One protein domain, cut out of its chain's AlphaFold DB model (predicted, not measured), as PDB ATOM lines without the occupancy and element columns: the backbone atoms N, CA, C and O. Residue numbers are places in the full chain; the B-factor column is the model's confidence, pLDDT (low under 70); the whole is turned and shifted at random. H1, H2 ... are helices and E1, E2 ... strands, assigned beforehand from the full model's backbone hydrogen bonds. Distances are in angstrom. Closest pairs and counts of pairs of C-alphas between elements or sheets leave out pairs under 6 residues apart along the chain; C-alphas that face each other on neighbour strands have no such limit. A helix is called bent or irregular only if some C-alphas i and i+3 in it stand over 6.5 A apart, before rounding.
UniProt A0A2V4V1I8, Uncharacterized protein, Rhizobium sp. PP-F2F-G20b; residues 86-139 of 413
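This is residues 86 to 139 of the 413 residues of an uncharacterized protein of Rhizobium sp. PP-F2F-G20b (UniProt A0A2V4V1I8). A narrow, twisted strip of four strands is built along one long bent strand, E2, with E1 on one side of it and the short E3 and E4 one after the other on the other side. The short helix H1 sits near the first residue of E2, at one tip of the strip, and at the opposite tip residues 122 to 123 make a turn, after which the backbone folds back toward E3. The printed part has 54 residues with one named helix and four named strands: along the chain E1 comes first, then H1, then E2, E3 and E4; the class is mixed, helices and strands, and in the branched sheet the neighbour pairs E1 and E2, E2 and E3, and E2 and E4 are antiparallel. The whole is loose, with a radius of gyration of the C-alphas of 13.5 A, and elongated, spanning 39 by 20 by 16 A.

Find C-alpha 86 at (-21.269, 13.814, 9.403); from there E1 runs through residues 86 to 91, 16.5 A from first to last C-alpha. After a tight link, H1 takes residues 96 to 103 over 10.7 A. A short link leads to E2, residues 110 to 121, which begins at C-alpha 110 at (-30.999, 19.627, -7.406) and covers 30.4 A, with a bend of 73 degrees at residue 113. Go on to E3, residues 131 to 133, 6.6 A long, and then to E4, residues 136 to 138, 7.0 A long, ending at C-alpha 138 at (-30.589, 15.176, -5.056).

Begin at E2, whose pairing is staggered: it pairs with E4 over residues 110 to 112, with E1 over 112 to 118 and with E3 over 115 to 117. E1 is antiparallel to E2, at 169 degrees between their directions; look for N 88 and O 116, 2.8 A apart. E2 and E3 form a hairpin, antiparallel at 165 degrees, with N 115 and O 133 at 2.9 A. E4 is antiparallel to E2, with N 112 and O 136 at 2.8 A. E1 is apart from E3 and from E4, while E3 and E4 meet only through their link. H1 is on the sheet but only grazes it, with its residues 98 to 103; the closest C-alphas of H1 and E2 are those of Ala 102 and Leu 110, 6.8 A. In H1 every O i to N i+4 pair is within hydrogen-bond range.

The two C-alphas farthest apart are those of Leu 106 and Phe 122, 39.2 A. The printed part has no cut, and no link is long. Just past the turn, residues 124 to 125 form a short antiparallel pairing with residues 120 to 121 of E2. The mean pLDDT of the printed part is 95.4, and no printed residue is under 70.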
ATOM      1  N   GLU A  86     -20.832  12.522   9.923       96.31
ATOM      2  CA  GLU A  86     -21.269  13.814   9.403       96.31
ATOM      3  C   GLU A  86     -21.271  13.777   7.872       96.31
ATOM      4  O   GLU A  86     -20.270  13.415   7.248       96.31
ATOM      5  N   GLY A  87     -22.401  14.151   7.270       96.50
ATOM      6  CA  GLY A  87     -22.533  14.352   5.830       96.50
ATOM      7  C   GLY A  87     -22.480  15.837   5.479       96.50
ATOM      8  O   GLY A  87     -23.132  16.649   6.133       96.50
ATOM      9  N   LYS A  88     -21.739  16.197   4.432       96.50
ATOM     10  CA  LYS A  88     -21.708  17.549   3.860       96.50
ATOM     11  C   LYS A  88     -22.105  17.483   2.397       96.50
ATOM     12  O   LYS A  88     -21.477  16.767   1.618       96.50
ATOM     13  N   ILE A  89     -23.135  18.242   2.040       96.19
ATOM     14  CA  ILE A  89     -23.636  18.360   0.671       96.19
ATOM     15  C   ILE A  89     -23.430  19.802   0.213       96.19
ATOM     16  O   ILE A  89     -23.826  20.740   0.904       96.19
ATOM     17  N   THR A  90     -22.835  19.965  -0.962       96.06
ATOM     18  CA  THR A  90     -22.675  21.249  -1.640       96.06
ATOM     19  C   THR A  90     -23.502  21.232  -2.918       96.06
ATOM     20  O   THR A  90     -23.238  20.443  -3.829       96.06
ATOM     21  N   PHE A  91     -24.498  22.111  -2.992       95.00
ATOM     22  CA  PHE A  91     -25.369  22.250  -4.157       95.00
ATOM     23  C   PHE A  91     -24.767  23.189  -5.200       95.00
ATOM     24  O   PHE A  91     -24.193  24.225  -4.859       95.00
ATOM     25  N   ARG A  92     -24.959  22.864  -6.481       94.88
ATOM     26  CA  ARG A  92     -24.625  23.733  -7.618       94.88
ATOM     27  C   ARG A  92     -25.850  24.565  -8.014       94.88
ATOM     28  O   ARG A  92     -26.352  24.437  -9.124       94.88
ATOM     29  N   VAL A  93     -26.362  25.374  -7.088       88.56
ATOM     30  CA  VAL A  93     -27.529  26.246  -7.329       88.56
ATOM     31  C   VAL A  93     -27.097  27.648  -7.740       88.56
ATOM     32  O   VAL A  93     -26.080  28.153  -7.263       88.56
ATOM     33  N   THR A  94     -27.864  28.281  -8.625       84.62
ATOM     34  CA  THR A  94     -27.582  29.651  -9.089       84.62
ATOM     35  C   THR A  94     -28.083  30.710  -8.116       84.62
ATOM     36  O   THR A  94     -27.492  31.784  -8.023       84.62
ATOM     37  N   ASP A  95     -29.153  30.411  -7.376       89.88
ATOM     38  CA  ASP A  95     -29.752  31.326  -6.411       89.88
ATOM     39  C   ASP A  95     -30.492  30.591  -5.276       89.88
ATOM     40  O   ASP A  95     -30.713  29.378  -5.295       89.88
ATOM     41  N   ALA A  96     -30.864  31.356  -4.249       89.25
ATOM     42  CA  ALA A  96     -31.552  30.839  -3.073       89.25
ATOM     43  C   ALA A  96     -33.010  30.423  -3.347       89.25
ATOM     44  O   ALA A  96     -33.562  29.614  -2.599       89.25
ATOM     45  N   LYS A  97     -33.631  30.955  -4.409       91.56
ATOM     46  CA  LYS A  97     -35.006  30.629  -4.796       91.56
ATOM     47  C   LYS A  97     -35.071  29.216  -5.373       91.56
ATOM     48  O   LYS A  97     -35.954  28.464  -4.981       91.56
ATOM     49  N   GLN A  98     -34.113  28.827  -6.211       93.19
ATOM     50  CA  GLN A  98     -33.991  27.463  -6.729       93.19
ATOM     51  C   GLN A  98     -33.861  26.443  -5.592       93.19
ATOM     52  O   GLN A  98     -34.552  25.425  -5.578       93.19
ATOM     53  N   LEU A  99     -33.014  26.740  -4.599       93.81
ATOM     54  CA  LEU A  99     -32.878  25.892  -3.416       93.81
ATOM     55  C   LEU A  99     -34.213  25.782  -2.666       93.81
ATOM     56  O   LEU A  99     -34.660  24.678  -2.372       93.81
ATOM     57  N   ALA A 100     -34.880  26.908  -2.403       94.69
ATOM     58  CA  ALA A 100     -36.172  26.907  -1.725       94.69
ATOM     59  C   ALA A 100     -37.252  26.138  -2.501       94.69
ATOM     60  O   ALA A 100     -37.990  25.359  -1.907       94.69
ATOM     61  N   HIS A 101     -37.319  26.300  -3.823       95.31
ATOM     62  CA  HIS A 101     -38.254  25.580  -4.683       95.31
ATOM     63  C   HIS A 101     -38.063  24.066  -4.602       95.31
ATOM     64  O   HIS A 101     -39.045  23.334  -4.480       95.31
ATOM     65  N   ALA A 102     -36.822  23.590  -4.594       95.56
ATOM     66  CA  ALA A 102     -36.546  22.172  -4.424       95.56
ATOM     67  C   ALA A 102     -36.965  21.649  -3.046       95.56
ATOM     68  O   ALA A 102     -37.619  20.615  -2.965       95.56
ATOM     69  N   PHE A 103     -36.675  22.383  -1.968       96.19
ATOM     70  CA  PHE A 103     -37.147  22.011  -0.628       96.19
ATOM     71  C   PHE A 103     -38.672  22.097  -0.475       96.19
ATOM     72  O   PHE A 103     -39.235  21.444   0.397       96.19
ATOM     73  N   LEU A 104     -39.351  22.856  -1.336       96.56
ATOM     74  CA  LEU A 104     -40.808  22.876  -1.461       96.56
ATOM     75  C   LEU A 104     -41.345  21.834  -2.458       96.56
ATOM     76  O   LEU A 104     -42.552  21.802  -2.688       96.56
ATOM     77  N   GLY A 105     -40.495  20.983  -3.044       95.88
ATOM     78  CA  GLY A 105     -40.892  19.920  -3.973       95.88
ATOM     79  C   GLY A 105     -41.394  20.432  -5.328       95.88
ATOM     80  O   GLY A 105     -42.278  19.820  -5.926       95.88
ATOM     81  N   LEU A 106     -40.919  21.602  -5.766       94.31
ATOM     82  CA  LEU A 106     -41.253  22.209  -7.064       94.31
ATOM     83  C   LEU A 106     -40.217  21.909  -8.152       94.31
ATOM     84  O   LEU A 106     -40.529  22.106  -9.328       94.31
ATOM     85  N   GLU A 107     -39.025  21.457  -7.757       94.69
ATOM     86  CA  GLU A 107     -37.941  21.014  -8.637       94.69
ATOM     87  C   GLU A 107     -37.817  19.489  -8.565       94.69
ATOM     88  O   GLU A 107     -37.863  18.914  -7.477       94.69
ATOM     89  N   GLU A 108     -37.615  18.832  -9.707       92.31
ATOM     90  CA  GLU A 108     -37.459  17.370  -9.768       92.31
ATOM     91  C   GLU A 108     -36.120  16.902  -9.179       92.31
ATOM     92  O   GLU A 108     -36.018  15.839  -8.560       92.31
ATOM     93  N   SER A 109     -35.070  17.703  -9.372       95.19
ATOM     94  CA  SER A 109     -33.736  17.406  -8.862       95.19
ATOM     95  C   SER A 109     -32.896  18.666  -8.668       95.19
ATOM     96  O   SER A 109     -32.993  19.634  -9.420       95.19
ATOM     97  N   LEU A 110     -32.037  18.638  -7.651       96.19
ATOM     98  CA  LEU A 110     -30.999  19.627  -7.406       96.19
ATOM     99  C   LEU A 110     -29.637  19.071  -7.811       96.19
ATOM    100  O   LEU A 110     -29.256  18.006  -7.316       96.19
ATOM    101  N   PRO A 111     -28.852  19.790  -8.625       96.38
ATOM    102  CA  PRO A 111     -27.487  19.386  -8.916       96.38
ATOM    103  C   PRO A 111     -26.602  19.535  -7.670       96.38
ATOM    104  O   PRO A 111     -26.583  20.574  -7.001       96.38
ATOM    105  N   VAL A 112     -25.824  18.499  -7.377       97.25
ATOM    106  CA  VAL A 112     -24.866  18.441  -6.269       97.25
ATOM    107  C   VAL A 112     -23.460  18.492  -6.853       97.25
ATOM    108  O   VAL A 112     -23.080  17.639  -7.646       97.25
ATOM    109  N   SER A 113     -22.667  19.492  -6.465       97.31
ATOM    110  CA  SER A 113     -21.263  19.594  -6.886       97.31
ATOM    111  C   SER A 113     -20.316  18.825  -5.979       97.31
ATOM    112  O   SER A 113     -19.174  18.579  -6.351       97.31
ATOM    113  N   HIS A 114     -20.732  18.531  -4.750       97.94
ATOM    114  CA  HIS A 114     -19.923  17.737  -3.844       97.94
ATOM    115  C   HIS A 114     -20.782  17.085  -2.770       97.94
ATOM    116  O   HIS A 114     -21.611  17.746  -2.148       97.94
ATOM    117  N   PHE A 115     -20.539  15.809  -2.517       98.00
ATOM    118  CA  PHE A 115     -21.021  15.116  -1.337       98.00
ATOM    119  C   PHE A 115     -19.839  14.464  -0.638       98.00
ATOM    120  O   PHE A 115     -19.044  13.768  -1.271       98.00
ATOM    121  N   SER A 116     -19.740  14.668   0.671       98.00
ATOM    122  CA  SER A 116     -18.809  13.923   1.505       98.00
ATOM    123  C   SER A 116     -19.497  13.381   2.746       98.00
ATOM    124  O   SER A 116     -20.377  14.025   3.314       98.00
ATOM    125  N   PHE A 117     -19.084  12.194   3.176       98.12
ATOM    126  CA  PHE A 117     -19.512  11.595   4.432       98.12
ATOM    127  C   PHE A 117     -18.280  11.174   5.221       98.12
ATOM    128  O   PHE A 117     -17.449  10.414   4.728       98.12
ATOM    129  N   THR A 118     -18.162  11.680   6.443       97.88
ATOM    130  CA  THR A 118     -17.063  11.359   7.354       97.88
ATOM    131  C   THR A 118     -17.616  10.561   8.517       97.88
ATOM    132  O   THR A 118     -18.356  11.093   9.348       97.88
ATOM    133  N   LYS A 119     -17.252   9.281   8.598       96.44
ATOM    134  CA  LYS A 119     -17.697   8.410   9.680       96.44
ATOM    135  C   LYS A 119     -17.133   8.894  11.013       96.44
ATOM    136  O   LYS A 119     -15.952   9.235  11.116       96.44
ATOM    137  N   SER A 120     -17.954   8.884  12.054       96.31
ATOM    138  CA  SER A 120     -17.551   9.224  13.418       96.31
ATOM    139  C   SER A 120     -17.799   8.041  14.332       96.31
ATOM    140  O   SER A 120     -18.831   7.390  14.232       96.31
ATOM    141  N   ARG A 121     -16.835   7.741  15.205       96.25
ATOM    142  CA  ARG A 121     -16.965   6.698  16.227       96.25
ATOM    143  C   ARG A 121     -16.397   7.210  17.543       96.25
ATOM    144  O   ARG A 121     -15.290   7.742  17.550       96.25
ATOM    145  N   PHE A 122     -17.133   7.056  18.636       96.31
ATOM    146  CA  PHE A 122     -16.895   7.667  19.947       96.31
ATOM    147  C   PHE A 122     -16.826   9.203  19.885       96.31
ATOM    148  O   PHE A 122     -16.062   9.820  20.625       96.31
ATOM    149  N   GLY A 123     -17.560   9.815  18.945       94.94
ATOM    150  CA  GLY A 123     -17.461  11.247  18.640       94.94
ATOM    151  C   GLY A 123     -16.165  11.653  17.924       94.94
ATOM    152  O   GLY A 123     -15.885  12.842  17.804       94.94
ATOM    153  N   ILE A 124     -15.363  10.687  17.460       95.62
ATOM    154  CA  ILE A 124     -14.080  10.922  16.793       95.62
ATOM    155  C   ILE A 124     -14.248  10.714  15.275       95.62
ATOM    156  O   ILE A 124     -14.325   9.555  14.819       95.62
ATOM    157  N   PRO A 125     -14.278  11.797  14.471       96.19
ATOM    158  CA  PRO A 125     -14.420  11.705  13.023       96.19
ATOM    159  C   PRO A 125     -13.188  11.066  12.376       96.19
ATOM    160  O   PRO A 125     -12.070  11.146  12.892       96.19
ATOM    161  N   SER A 126     -13.397  10.397  11.244       94.94
ATOM    162  CA  SER A 126     -12.315   9.905  10.390       94.94
ATOM    163  C   SER A 126     -11.490  11.089   9.881       94.94
ATOM    164  O   SER A 126     -12.010  12.183   9.683       94.94
ATOM    165  N   LYS A 127     -10.183  10.882   9.686       93.88
ATOM    166  CA  LYS A 127      -9.288  11.937   9.181       93.88
ATOM    167  C   LYS A 127      -9.650  12.351   7.752       93.88
ATOM    168  O   LYS A 127      -9.495  13.510   7.384       93.88
ATOM    169  N   GLU A 128     -10.106  11.382   6.971       94.56
ATOM    170  CA  GLU A 128     -10.553  11.547   5.597       94.56
ATOM    171  C   GLU A 128     -12.002  11.064   5.493       94.56
ATOM    172  O   GLU A 128     -12.400  10.177   6.260       94.56
ATOM    173  N   PRO A 129     -12.795  11.653   4.588       96.69
ATOM    174  CA  PRO A 129     -14.157  11.208   4.357       96.69
ATOM    175  C   PRO A 129     -14.166   9.794   3.763       96.69
ATOM    176  O   PRO A 129     -13.413   9.490   2.841       96.69
ATOM    177  N   ASP A 130     -15.047   8.941   4.280       96.31
ATOM    178  CA  ASP A 130     -15.260   7.575   3.794       96.31
ATOM    179  C   ASP A 130     -15.919   7.571   2.403       96.31
ATOM    180  O   ASP A 130     -15.681   6.676   1.595       96.31
ATOM    181  N   ILE A 131     -16.739   8.587   2.117       97.38
ATOM    182  CA  ILE A 131     -17.355   8.823   0.807       97.38
ATOM    183  C   ILE A 131     -17.025  10.249   0.387       97.38
ATOM    184  O   ILE A 131     -17.220  11.178   1.166       97.38
ATOM    185  N   SER A 132     -16.559  10.424  -0.847       97.62
ATOM    186  CA  SER A 132     -16.269  11.731  -1.435       97.62
ATOM    187  C   SER A 132     -16.580  11.694  -2.928       97.62
ATOM    188  O   SER A 132     -15.929  10.975  -3.686       97.62
ATOM    189  N   VAL A 133     -17.612  12.426  -3.341       97.88
ATOM    190  CA  VAL A 133     -18.151  12.438  -4.711       97.88
ATOM    191  C   VAL A 133     -18.275  13.884  -5.183       97.88
ATOM    192  O   VAL A 133     -18.647  14.753  -4.400       97.88
ATOM    193  N   PHE A 134     -17.941  14.167  -6.443       97.12
ATOM    194  CA  PHE A 134     -17.835  15.538  -6.986       97.12
ATOM    195  C   PHE A 134     -18.915  15.898  -8.016       97.12
ATOM    196  O   PHE A 134     -18.844  16.944  -8.658       97.12
ATOM    197  N   ASP A 135     -19.904  15.029  -8.194       97.19
ATOM    198  CA  ASP A 135     -21.054  15.286  -9.053       97.19
ATOM    199  C   ASP A 135     -22.206  14.366  -8.641       97.19
ATOM    200  O   ASP A 135     -21.977  13.269  -8.120       97.19
ATOM    201  N   GLY A 136     -23.437  14.818  -8.850       96.44
ATOM    202  CA  GLY A 136     -24.639  14.051  -8.550       96.44
ATOM    203  C   GLY A 136     -25.900  14.903  -8.604       96.44
ATOM    204  O   GLY A 136     -25.860  16.099  -8.898       96.44
ATOM    205  N   SER A 137     -27.030  14.283  -8.282       96.69
ATOM    206  CA  SER A 137     -28.311  14.962  -8.119       96.69
ATOM    207  C   SER A 137     -28.988  14.533  -6.819       96.69
ATOM    208  O   SER A 137     -28.754  13.438  -6.307       96.69
ATOM    209  N   MET A 138     -29.805  15.423  -6.261       95.56
ATOM    210  CA  MET A 138     -30.589  15.176  -5.056       95.56
ATOM    211  C   MET A 138     -32.048  15.534  -5.317       95.56
ATOM    212  O   MET A 138     -32.343  16.650  -5.734       95.56
ATOM    213  N   THR A 139     -32.959  14.609  -5.044       96.19
ATOM    214  CA  THR A 139     -34.404  14.858  -5.092       96.19
ATOM    215  C   THR A 139     -34.911  15.034  -3.668       96.19
ATOM    216  O   THR A 139     -34.531  14.275  -2.776       96.19
TER     217      THR A 139